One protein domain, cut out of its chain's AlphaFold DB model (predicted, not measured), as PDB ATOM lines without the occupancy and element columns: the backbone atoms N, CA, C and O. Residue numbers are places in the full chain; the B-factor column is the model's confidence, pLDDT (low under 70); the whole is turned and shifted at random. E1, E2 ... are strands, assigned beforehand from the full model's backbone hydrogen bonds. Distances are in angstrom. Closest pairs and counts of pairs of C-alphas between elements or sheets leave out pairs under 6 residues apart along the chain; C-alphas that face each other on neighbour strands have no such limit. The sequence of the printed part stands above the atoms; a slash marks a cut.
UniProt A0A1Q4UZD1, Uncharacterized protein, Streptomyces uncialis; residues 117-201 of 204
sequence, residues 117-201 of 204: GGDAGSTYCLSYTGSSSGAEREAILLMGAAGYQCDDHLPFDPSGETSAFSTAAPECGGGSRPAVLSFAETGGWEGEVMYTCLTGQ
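This is residues 117 to 201 of the 204 residues of an uncharacterized protein of Streptomyces uncialis (UniProt A0A1Q4UZD1). Little regular structure: two hairpins, E1-E2 and E3-E4, are bridged by residues 152 to 153 amid long loops. The printed part has 85 residues, no named helix and four strands, E1 to E4 in chain order, in two antiparallel sheets; all strand, with 28 residues in named elements. It is compact, radius of gyration of the C-alphas 12.7 A, spanning 37 by 28 by 27 A.

E1, residues 124 to 128, and E2, residues 137 to 143, form an antiparallel hairpin; N 125 and O 142, 2.9 A apart, are within hydrogen-bond range. Residues 152 to 153 pair antiparallel with residues 125 to 126 and 199 to 200. E3, residues 176 to 183, and E4, residues 193 to 200, form an antiparallel hairpin; N 181 and O 194, 2.7 A apart, are within range.

E1, 13.4 A long, begins at C-alpha 124 (-2.918, -42.190, -23.219). E2 measures 18.8 A, E3 21.1 A. E4, 20.9 A, bends by 51 degrees at residue 197 and ends at C-alpha 200 (-3.265, -35.518, -33.777).

The printed part has no cut. The E2 to E3 link is long, 32 residues. Among residues under pLDDT 70 are 117 to 122.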
ATOM      1  N   GLY A 117       3.864 -49.694 -17.164       47.50
ATOM      2  CA  GLY A 117       3.797 -49.363 -15.737       47.50
ATOM      3  C   GLY A 117       3.465 -47.883 -15.556       47.50
ATOM      4  O   GLY A 117       4.286 -47.029 -15.877       47.50
ATOM      5  N   GLY A 118       2.229 -47.598 -15.148       48.66
ATOM      6  CA  GLY A 118       1.656 -46.259 -15.198       48.66
ATOM      7  C   GLY A 118       1.834 -45.525 -13.879       48.66
ATOM      8  O   GLY A 118       1.305 -45.956 -12.854       48.66
ATOM      9  N   ASP A 119       2.526 -44.392 -13.919       46.44
ATOM     10  CA  ASP A 119       2.465 -43.400 -12.850       46.44
ATOM     11  C   ASP A 119       1.117 -42.660 -12.908       46.44
ATOM     12  O   ASP A 119       0.556 -42.421 -13.988       46.44
ATOM     13  N   ALA A 120       0.587 -42.272 -11.747       41.91
ATOM     14  CA  ALA A 120      -0.607 -41.435 -11.660       41.91
ATOM     15  C   ALA A 120      -0.328 -40.076 -12.336       41.91
ATOM     16  O   ALA A 120       0.472 -39.288 -11.839       41.91
ATOM     17  N   GLY A 121      -0.949 -39.834 -13.495       52.62
ATOM     18  CA  GLY A 121      -0.662 -38.682 -14.368       52.62
ATOM     19  C   GLY A 121      -0.337 -39.043 -15.826       52.62
ATOM     20  O   GLY A 121      -0.077 -38.158 -16.637       52.62
ATOM     21  N   SER A 122      -0.343 -40.332 -16.168       59.47
ATOM     22  CA  SER A 122       0.038 -40.840 -17.488       59.47
ATOM     23  C   SER A 122      -0.958 -40.485 -18.605       59.47
ATOM     24  O   SER A 122      -2.130 -40.846 -18.543       59.47
ATOM     25  N   THR A 123      -0.475 -39.850 -19.678       73.12
ATOM     26  CA  THR A 123      -1.234 -39.624 -20.920       73.12
ATOM     27  C   THR A 123      -1.446 -40.928 -21.689       73.12
ATOM     28  O   THR A 123      -0.521 -41.741 -21.787       73.12
ATOM     29  N   TYR A 124      -2.621 -41.091 -22.297       80.06
ATOM     30  CA  TYR A 124      -2.918 -42.190 -23.219       80.06
ATOM     31  C   TYR A 124      -2.603 -41.780 -24.656       80.06
ATOM     32  O   TYR A 124      -2.875 -40.644 -25.060       80.06
ATOM     33  N   CYS A 125      -2.059 -42.703 -25.442       85.62
ATOM     34  CA  CYS A 125      -1.832 -42.469 -26.860       85.62
ATOM     35  C   CYS A 125      -2.095 -43.708 -27.716       85.62
ATOM     36  O   CYS A 125      -2.068 -44.837 -27.226       85.62
ATOM     37  N   LEU A 126      -2.359 -43.472 -28.998       88.19
ATOM     38  CA  LEU A 126      -2.593 -44.491 -30.007       88.19
ATOM     39  C   LEU A 126      -1.413 -44.553 -30.970       88.19
ATOM     40  O   LEU A 126      -0.954 -43.527 -31.477       88.19
ATOM     41  N   SER A 127      -0.971 -45.776 -31.245       88.75
ATOM     42  CA  SER A 127      -0.074 -46.092 -32.355       88.75
ATOM     43  C   SER A 127      -0.812 -46.997 -33.334       88.75
ATOM     44  O   SER A 127      -1.233 -48.095 -32.963       88.75
ATOM     45  N   TYR A 128      -1.015 -46.534 -34.566       88.94
ATOM     46  CA  TYR A 128      -1.735 -47.303 -35.575       88.94
ATOM     47  C   TYR A 128      -0.819 -48.318 -36.243       88.94
ATOM     48  O   TYR A 128       0.280 -48.004 -36.694       88.94
ATOM     49  N   THR A 129      -1.306 -49.545 -36.384       84.69
ATOM     50  CA  THR A 129      -0.509 -50.658 -36.919       84.69
ATOM     51  C   THR A 129      -0.631 -50.817 -38.437       84.69
ATOM     52  O   THR A 129      -0.006 -51.699 -39.020       84.69
ATOM     53  N   GLY A 130      -1.425 -49.970 -39.103       69.12
ATOM     54  CA  GLY A 130      -1.609 -49.974 -40.560       69.12
ATOM     55  C   GLY A 130      -2.445 -51.139 -41.111       69.12
ATOM     56  O   GLY A 130      -2.814 -51.113 -42.283       69.12
ATOM     57  N   SER A 131      -2.801 -52.123 -40.282       61.59
ATOM     58  CA  SER A 131      -3.710 -53.214 -40.639       61.59
ATOM     59  C   SER A 131      -5.155 -52.798 -40.378       61.59
ATOM     60  O   SER A 131      -5.671 -52.967 -39.287       61.59
ATOM     61  N   SER A 132      -5.844 -52.235 -41.368       63.06
ATOM     62  CA  SER A 132      -7.309 -52.099 -41.321       63.06
ATOM     63  C   SER A 132      -7.930 -53.111 -42.278       63.06
ATOM     64  O   SER A 132      -7.703 -53.030 -43.485       63.06
ATOM     65  N   SER A 133      -8.725 -54.053 -41.771       58.81
ATOM     66  CA  SER A 133      -9.507 -54.979 -42.611       58.81
ATOM     67  C   SER A 133     -10.919 -54.458 -42.938       58.81
ATOM     68  O   SER A 133     -11.685 -55.140 -43.617       58.81
ATOM     69  N   GLY A 134     -11.260 -53.234 -42.510       67.69
ATOM     70  CA  GLY A 134     -12.577 -52.619 -42.694       67.69
ATOM     71  C   GLY A 134     -12.558 -51.091 -42.557       67.69
ATOM     72  O   GLY A 134     -11.532 -50.459 -42.785       67.69
ATOM     73  N   ALA A 135     -13.698 -50.500 -42.181       74.81
ATOM     74  CA  ALA A 135     -13.821 -49.059 -41.905       74.81
ATOM     75  C   ALA A 135     -13.130 -48.624 -40.594       74.81
ATOM     76  O   ALA A 135     -13.054 -47.431 -40.302       74.81
ATOM     77  N   GLU A 136     -12.637 -49.590 -39.819       81.44
ATOM     78  CA  GLU A 136     -11.959 -49.390 -38.542       81.44
ATOM     79  C   GLU A 136     -10.440 -49.387 -38.724       81.44
ATOM     80  O   GLU A 136      -9.888 -50.196 -39.476       81.44
ATOM     81  N   ARG A 137      -9.748 -48.515 -37.991       87.06
ATOM     82  CA  ARG A 137      -8.283 -48.520 -37.911       87.06
ATOM     83  C   ARG A 137      -7.834 -49.306 -36.692       87.06
ATOM     84  O   ARG A 137      -8.301 -49.037 -35.591       87.06
ATOM     85  N   GLU A 138      -6.900 -50.232 -36.860       88.88
ATOM     86  CA  GLU A 138      -6.311 -50.926 -35.716       88.88
ATOM     87  C   GLU A 138      -5.204 -50.089 -35.073       88.88
ATOM     88  O   GLU A 138      -4.367 -49.492 -35.761       88.88
ATOM     89  N   ALA A 139      -5.211 -50.047 -33.743       88.94
ATOM     90  CA  ALA A 139      -4.222 -49.333 -32.954       88.94
ATOM     91  C   ALA A 139      -3.841 -50.093 -31.682       88.94
ATOM     92  O   ALA A 139      -4.596 -50.913 -31.159       88.94
ATOM     93  N   ILE A 140      -2.662 -49.774 -31.167       87.31
ATOM     94  CA  ILE A 140      -2.200 -50.162 -29.839       87.31
ATOM     95  C   ILE A 140      -2.412 -48.962 -28.918       87.31
ATOM     96  O   ILE A 140      -1.984 -47.851 -29.246       87.31
ATOM     97  N   LEU A 141      -3.067 -49.181 -27.778       86.69
ATOM     98  CA  LEU A 141      -3.239 -48.163 -26.746       86.69
ATOM     99  C   LEU A 141      -2.052 -48.220 -25.781       86.69
ATOM    100  O   LEU A 141      -1.830 -49.232 -25.122       86.69
ATOM    101  N   LEU A 142      -1.310 -47.122 -25.678       83.69
ATOM    102  CA  LEU A 142      -0.135 -46.992 -24.820       83.69
ATOM    103  C   LEU A 142      -0.435 -46.026 -23.666       83.69
ATOM    104  O   LEU A 142      -0.943 -44.927 -23.895       83.69
ATOM    105  N   MET A 143      -0.094 -46.405 -22.430       79.12
ATOM    106  CA  MET A 143      -0.220 -45.537 -21.248       79.12
ATOM    107  C   MET A 143       1.150 -44.979 -20.847       79.12
ATOM    108  O   MET A 143       2.131 -45.715 -20.824       79.12
ATOM    109  N   GLY A 144       1.261 -43.691 -20.520       68.44
ATOM    110  CA  GLY A 144       2.519 -43.132 -19.990       68.44
ATOM    111  C   GLY A 144       3.667 -43.166 -21.005       68.44
ATOM    112  O   GLY A 144       4.830 -43.360 -20.659       68.44
ATOM    113  N   ALA A 145       3.332 -43.007 -22.283       61.66
ATOM    114  CA  ALA A 145       4.210 -43.277 -23.411       61.66
ATOM    115  C   ALA A 145       5.186 -42.120 -23.726       61.66
ATOM    116  O   ALA A 145       5.347 -41.727 -24.882       61.66
ATOM    117  N   ALA A 146       5.851 -41.557 -22.712       61.41
ATOM    118  CA  ALA A 146       6.876 -40.537 -22.926       61.41
ATOM    119  C   ALA A 146       8.040 -41.133 -23.746       61.41
ATOM    120  O   ALA A 146       8.777 -41.988 -23.263       61.41
ATOM    121  N   GLY A 147       8.181 -40.703 -25.004       60.84
ATOM    122  CA  GLY A 147       9.211 -41.185 -25.933       60.84
ATOM    123  C   GLY A 147       8.727 -42.164 -27.011       60.84
ATOM    124  O   GLY A 147       9.520 -42.519 -27.881       60.84
ATOM    125  N   TYR A 148       7.453 -42.566 -27.006       69.62
ATOM    126  CA  TYR A 148       6.865 -43.299 -28.131       69.62
ATOM    127  C   TYR A 148       6.419 -42.327 -29.225       69.62
ATOM    128  O   TYR A 148       5.926 -41.235 -28.944       69.62
ATOM    129  N   GLN A 149       6.577 -42.737 -30.484       76.56
ATOM    130  CA  GLN A 149       5.993 -42.031 -31.624       76.56
ATOM    131  C   GLN A 149       4.502 -42.379 -31.677       76.56
ATOM    132  O   GLN A 149       4.118 -43.409 -32.225       76.56
ATOM    133  N   CYS A 150       3.686 -41.563 -31.015       80.88
ATOM    134  CA  CYS A 150       2.235 -41.689 -31.049       80.88
ATOM    135  C   CYS A 150       1.690 -40.972 -32.287       80.88
ATOM    136  O   CYS A 150       2.133 -39.872 -32.615       80.88
ATOM    137  N   ASP A 151       0.696 -41.567 -32.935       86.31
ATOM    138  CA  ASP A 151      -0.040 -40.898 -34.005       86.31
ATOM    139  C   ASP A 151      -1.077 -39.929 -33.417       86.31
ATOM    140  O   ASP A 151      -1.240 -38.798 -33.881       86.31
ATOM    141  N   ASP A 152      -1.745 -40.367 -32.344       88.06
ATOM    142  CA  ASP A 152      -2.790 -39.612 -31.662       88.06
ATOM    143  C   ASP A 152      -2.683 -39.699 -30.146       88.06
ATOM    144  O   ASP A 152      -2.341 -40.739 -29.585       88.06
ATOM    145  N   HIS A 153      -3.055 -38.611 -29.475       86.12
ATOM    146  CA  HIS A 153      -3.224 -38.575 -28.027       86.12
ATOM    147  C   HIS A 153      -4.688 -38.439 -27.650       86.12
ATOM    148  O   HIS A 153      -5.458 -37.724 -28.301       86.12
ATOM    149  N   LEU A 154      -5.052 -39.100 -26.558       85.25
ATOM    150  CA  LEU A 154      -6.349 -38.915 -25.932       85.25
ATOM    151  C   LEU A 154      -6.244 -37.762 -24.928       85.25
ATOM    152  O   LEU A 154      -5.182 -37.571 -24.324       85.25
ATOM    153  N   PRO A 155      -7.326 -36.997 -24.718       74.44
ATOM    154  CA  PRO A 155      -7.324 -35.890 -23.786       74.44
ATOM    155  C   PRO A 155      -7.293 -36.498 -22.392       74.44
ATOM    156  O   PRO A 155      -8.264 -37.097 -21.943       74.44
ATOM    157  N   PHE A 156      -6.160 -36.389 -21.721       68.06
ATOM    158  CA  PHE A 156      -6.047 -36.772 -20.328       68.06
ATOM    159  C   PHE A 156      -5.685 -35.527 -19.538       68.06
ATOM    160  O   PHE A 156      -4.652 -34.912 -19.805       68.06
ATOM    161  N   ASP A 157      -6.536 -35.168 -18.579       63.75
ATOM    162  CA  ASP A 157      -6.200 -34.136 -17.612       63.75
ATOM    163  C   ASP A 157      -5.751 -34.804 -16.305       63.75
ATOM    164  O   ASP A 157      -6.550 -35.503 -15.673       63.75
ATOM    165  N   PRO A 158      -4.493 -34.599 -15.869       56.62
ATOM    166  CA  PRO A 158      -4.017 -35.099 -14.583       56.62
ATOM    167  C   PRO A 158      -4.783 -34.527 -13.377       56.62
ATOM    168  O   PRO A 158      -4.666 -35.084 -12.287       56.62
ATOM    169  N   SER A 159      -5.568 -33.455 -13.543       60.91
ATOM    170  CA  SER A 159      -6.489 -32.939 -12.520       60.91
ATOM    171  C   SER A 159      -7.704 -33.854 -12.276       60.91
ATOM    172  O   SER A 159      -8.356 -33.751 -11.236       60.91
ATOM    173  N   GLY A 160      -7.995 -34.765 -13.215       60.19
ATOM    174  CA  GLY A 160      -9.160 -35.650 -13.192       60.19
ATOM    175  C   GLY A 160     -10.447 -35.031 -13.749       60.19
ATOM    176  O   GLY A 160     -11.473 -35.708 -13.758       60.19
ATOM    177  N   GLU A 161     -10.419 -33.781 -14.226       61.91
ATOM    178  CA  GLU A 161     -11.610 -33.105 -14.764       61.91
ATOM    179  C   GLU A 161     -12.040 -33.639 -16.138       61.91
ATOM    180  O   GLU A 161     -13.233 -33.675 -16.442       61.91
ATOM    181  N   THR A 162     -11.098 -34.134 -16.949       65.56
ATOM    182  CA  THR A 162     -11.403 -34.824 -18.210       65.56
ATOM    183  C   THR A 162     -10.817 -36.229 -18.227       65.56
ATOM    184  O   THR A 162      -9.599 -36.417 -18.293       65.56
ATOM    185  N   SER A 163     -11.710 -37.219 -18.202       71.00
ATOM    186  CA  SER A 163     -11.369 -38.615 -18.469       71.00
ATOM    187  C   SER A 163     -10.967 -38.796 -19.934       71.00
ATOM    188  O   SER A 163     -11.609 -38.247 -20.830       71.00
ATOM    189  N   ALA A 164      -9.956 -39.633 -20.181       76.31
ATOM    190  CA  ALA A 164      -9.538 -40.016 -21.531       76.31
ATOM    191  C   ALA A 164     -10.608 -40.815 -22.289       76.31
ATOM    192  O   ALA A 164     -10.581 -40.871 -23.520       76.31
ATOM    193  N   PHE A 165     -11.559 -41.402 -21.561       82.38
ATOM    194  CA  PHE A 165     -12.635 -42.212 -22.112       82.38
ATOM    195  C   PHE A 165     -13.988 -41.816 -21.517       82.38
ATOM    196  O   PHE A 165     -14.097 -41.495 -20.331       82.38
ATOM    197  N   SER A 166     -15.027 -41.888 -22.342       78.62
ATOM    198  CA  SER A 166     -16.423 -41.631 -21.992       78.62
ATOM    199  C   SER A 166     -17.313 -42.756 -22.519       78.62
ATOM    200  O   SER A 166     -16.992 -43.388 -23.519       78.62
ATOM    201  N   THR A 167     -18.456 -42.989 -21.881       81.38
ATOM    202  CA  THR A 167     -19.497 -43.909 -22.380       81.38
ATOM    203  C   THR A 167     -20.510 -43.217 -23.299       81.38
ATOM    204  O   THR A 167     -21.373 -43.873 -23.880       81.38
ATOM    205  N   ALA A 168     -20.402 -41.896 -23.459       79.69
ATOM    206  CA  ALA A 168     -21.223 -41.087 -24.352       79.69
ATOM    207  C   ALA A 168     -20.362 -40.361 -25.391       79.69
ATOM    208  O   ALA A 168     -19.219 -39.988 -25.105       79.69
ATOM    209  N   ALA A 169     -20.940 -40.127 -26.575       79.56
ATOM    210  CA  ALA A 169     -20.286 -39.403 -27.659       79.56
ATOM    211  C   ALA A 169     -19.776 -38.032 -27.169       79.56
ATOM    212  O   ALA A 169     -20.554 -37.291 -26.563       79.56
ATOM    213  N   PRO A 170     -18.497 -37.684 -27.396       78.50
ATOM    214  CA  PRO A 170     -17.901 -36.518 -26.778       78.50
ATOM    215  C   PRO A 170     -18.026 -35.298 -27.697       78.50
ATOM    216  O   PRO A 170     -17.894 -35.395 -28.920       78.50
ATOM    217  N   GLU A 171     -18.225 -34.123 -27.104       83.06
ATOM    218  CA  GLU A 171     -18.110 -32.856 -27.825       83.06
ATOM    219  C   GLU A 171     -16.646 -32.410 -27.835       83.06
ATOM    220  O   GLU A 171     -16.123 -31.862 -26.866       83.06
ATOM    221  N   CYS A 172     -15.955 -32.685 -28.939       83.69
ATOM    222  CA  CYS A 172     -14.547 -32.342 -29.076       83.69
ATOM    223  C   CYS A 172     -14.356 -30.858 -29.415       83.69
ATOM    224  O   CYS A 172     -14.958 -30.338 -30.355       83.69
ATOM    225  N   GLY A 173     -13.472 -30.187 -28.669       79.88
ATOM    226  CA  GLY A 173     -13.046 -28.819 -28.963       79.88
ATOM    227  C   GLY A 173     -12.272 -28.702 -30.283       79.88
ATOM    228  O   GLY A 173     -11.828 -29.692 -30.870       79.88
ATOM    229  N   GLY A 174     -12.088 -27.467 -30.758       77.50
ATOM    230  CA  GLY A 174     -11.355 -27.199 -31.998       77.50
ATOM    231  C   GLY A 174      -9.917 -27.727 -31.943       77.50
ATOM    232  O   GLY A 174      -9.152 -27.338 -31.067       77.50
ATOM    233  N   GLY A 175      -9.553 -28.596 -32.892       78.81
ATOM    234  CA  GLY A 175      -8.243 -29.263 -32.943       78.81
ATOM    235  C   GLY A 175      -8.266 -30.737 -32.525       78.81
ATOM    236  O   GLY A 175      -7.290 -31.443 -32.773       78.81
ATOM    237  N   SER A 176      -9.390 -31.213 -31.985       85.69
ATOM    238  CA  SER A 176      -9.624 -32.622 -31.668       85.69
ATOM    239  C   SER A 176     -10.736 -33.199 -32.542       85.69
ATOM    240  O   SER A 176     -11.575 -32.464 -33.067       85.69
ATOM    241  N   ARG A 177     -10.767 -34.525 -32.693       87.44
ATOM    242  CA  ARG A 177     -11.811 -35.222 -33.459       87.44
ATOM    243  C   ARG A 177     -12.461 -36.345 -32.651       87.44
ATOM    244  O   ARG A 177     -11.748 -37.035 -31.923       87.44
ATOM    245  N   PRO A 178     -13.784 -36.538 -32.765       88.50
ATOM    246  CA  PRO A 178     -14.471 -37.587 -32.031       88.50
ATOM    247  C   PRO A 178     -14.110 -38.959 -32.598       88.50
ATOM    248  O   PRO A 178     -14.133 -39.172 -33.813       88.50
ATOM    249  N   ALA A 179     -13.810 -39.894 -31.704       88.56
ATOM    250  CA  ALA A 179     -13.526 -41.273 -32.047       88.56
ATOM    251  C   ALA A 179     -14.246 -42.239 -31.110       88.56
ATOM    252  O   ALA A 179     -14.530 -41.935 -29.949       88.56
ATOM    253  N   VAL A 180     -14.512 -43.416 -31.657       90.38
ATOM    254  CA  VAL A 180     -15.037 -44.583 -30.974       90.38
ATOM    255  C   VAL A 180     -13.933 -45.623 -30.917       90.38
ATOM    256  O   VAL A 180     -13.359 -45.977 -31.944       90.38
ATOM    257  N   LEU A 181     -13.655 -46.110 -29.718       88.44
ATOM    258  CA  LEU A 181     -12.688 -47.150 -29.435       88.44
ATOM    259  C   LEU A 181     -13.429 -48.442 -29.096       88.44
ATOM    260  O   LEU A 181     -14.273 -48.461 -28.198       88.44
ATOM    261  N   SER A 182     -13.096 -49.516 -29.801       87.19
ATOM    262  CA  SER A 182     -13.491 -50.883 -29.463       87.19
ATOM    263  C   SER A 182     -12.261 -51.659 -28.994       87.19
ATOM    264  O   SER A 182     -11.176 -51.478 -29.538       87.19
ATOM    265  N   PHE A 183     -12.393 -52.515 -27.983       85.31
ATOM    266  CA  PHE A 183     -11.266 -53.279 -27.436       85.31
ATOM    267  C   PHE A 183     -11.358 -54.745 -27.854       85.31
ATOM    268  O   PHE A 183     -12.387 -55.394 -27.669       85.31
ATOM    269  N   ALA A 184     -10.277 -55.263 -28.438       79.75
ATOM    270  CA  ALA A 184     -10.173 -56.651 -28.871       79.75
ATOM    271  C   ALA A 184      -9.722 -57.609 -27.758       79.75
ATOM    272  O   ALA A 184      -9.918 -58.814 -27.896       79.75
ATOM    273  N   GLU A 185      -9.067 -57.097 -26.711       70.62
ATOM    274  CA  GLU A 185      -8.468 -57.909 -25.649       70.62
ATOM    275  C   GLU A 185      -9.398 -58.135 -24.454       70.62
ATOM    276  O   GLU A 185     -10.101 -57.232 -23.996       70.62
ATOM    277  N   THR A 186      -9.251 -59.323 -23.866       56.72
ATOM    278  CA  THR A 186      -9.894 -59.849 -22.650       56.72
ATOM    279  C   THR A 186      -9.324 -59.240 -21.376       56.72
ATOM    280  O   THR A 186      -8.846 -59.936 -20.487       56.72
ATOM    281  N   GLY A 187      -9.321 -57.908 -21.310       55.88
ATOM    282  CA  GLY A 187      -8.672 -57.119 -20.257       55.88
ATOM    283  C   GLY A 187      -9.620 -56.389 -19.302       55.88
ATOM    284  O   GLY A 187      -9.155 -55.611 -18.476       55.88
ATOM    285  N   GLY A 188     -10.937 -56.600 -19.420       58.91
ATOM    286  CA  GLY A 188     -11.958 -55.902 -18.620       58.91
ATOM    287  C   GLY A 188     -12.694 -54.765 -19.340       58.91
ATOM    288  O   GLY A 188     -13.560 -54.150 -18.733       58.91
ATOM    289  N   TRP A 189     -12.390 -54.534 -20.621       62.38
ATOM    290  CA  TRP A 189     -13.054 -53.558 -21.506       62.38
ATOM    291  C   TRP A 189     -13.738 -54.245 -22.705       62.38
ATOM    292  O   TRP A 189     -14.083 -53.609 -23.700       62.38
ATOM    293  N   GLU A 190     -13.882 -55.573 -22.658       59.41
ATOM    294  CA  GLU A 190     -14.413 -56.356 -23.775       59.41
ATOM    295  C   GLU A 190     -15.862 -56.013 -24.075       59.41
ATOM    296  O   GLU A 190     -16.730 -56.062 -23.207       59.41
ATOM    297  N   GLY A 191     -16.130 -55.715 -25.344       59.59
ATOM    298  CA  GLY A 191     -17.469 -55.361 -25.802       59.59
ATOM    299  C   GLY A 191     -17.937 -53.976 -25.348       59.59
ATOM    300  O   GLY A 191     -19.027 -53.564 -25.746       59.59
ATOM    301  N   GLU A 192     -17.126 -53.241 -24.580       68.88
ATOM    302  CA  GLU A 192     -17.409 -51.856 -24.235       68.88
ATOM    303  C   GLU A 192     -16.899 -50.923 -25.328       68.88
ATOM    304  O   GLU A 192     -15.744 -50.958 -25.762       68.88
ATOM    305  N   VAL A 193     -17.817 -50.088 -25.799       80.56
ATOM    306  CA  VAL A 193     -17.543 -49.044 -26.772       80.56
ATOM    307  C   VAL A 193     -17.227 -47.778 -25.994       80.56
ATOM    308  O   VAL A 193     -18.097 -47.245 -25.303       80.56
ATOM    309  N   MET A 194     -15.995 -47.296 -26.114       86.31
ATOM    310  CA  MET A 194     -15.555 -46.083 -25.434       86.31
ATOM    311  C   MET A 194     -15.422 -44.937 -26.424       86.31
ATOM    312  O   MET A 194     -14.954 -45.097 -27.544       86.31
ATOM    313  N   TYR A 195     -15.807 -43.753 -25.994       87.19
ATOM    314  CA  TYR A 195     -15.744 -42.537 -26.780       87.19
ATOM    315  C   TYR A 195     -14.604 -41.656 -26.289       87.19
ATOM    316  O   TYR A 195     -14.365 -41.545 -25.086       87.19
ATOM    317  N   THR A 196     -13.908 -41.003 -27.214       88.19
ATOM    318  CA  THR A 196     -12.821 -40.078 -26.882       88.19
ATOM    319  C   THR A 196     -12.663 -38.985 -27.937       88.19
ATOM    320  O   THR A 196     -13.280 -39.028 -29.003       88.19
ATOM    321  N   CYS A 197     -11.818 -38.002 -27.638       88.56
ATOM    322  CA  CYS A 197     -11.411 -36.959 -28.568       88.56
ATOM    323  C   CYS A 197      -9.935 -37.127 -28.931       88.56
ATOM    324  O   CYS A 197      -9.057 -36.852 -28.124       88.56
ATOM    325  N   LEU A 198      -9.639 -37.530 -30.161       88.31
ATOM    326  CA  LEU A 198      -8.262 -37.702 -30.613       88.31
ATOM    327  C   LEU A 198      -7.640 -36.359 -30.984       88.31
ATOM    328  O   LEU A 198      -8.207 -35.591 -31.768       88.31
ATOM    329  N   THR A 199      -6.455 -36.105 -30.443       86.31
ATOM    330  CA  THR A 199      -5.591 -34.981 -30.808       86.31
ATOM    331  C   THR A 199      -4.429 -35.514 -31.634       86.31
ATOM    332  O   THR A 199      -3.628 -36.310 -31.148       86.31
ATOM    333  N   GLY A 200      -4.350 -35.094 -32.897       77.50
ATOM    334  CA  GLY A 200      -3.265 -35.518 -33.777       77.50
ATOM    335  C   GLY A 200      -1.935 -34.922 -33.342       77.50
ATOM    336  O   GLY A 200      -1.833 -33.703 -33.174       77.50
ATOM    337  N   GLN A 201      -0.898 -35.756 -33.247       63.47
ATOM    338  CA  GLN A 201       0.480 -35.275 -33.289       63.47
ATOM    339  C   GLN A 201       0.750 -34.754 -34.703       63.47
ATOM    340  O   GLN A 201       1.180 -35.479 -35.597       63.47
TER     341      GLN A 201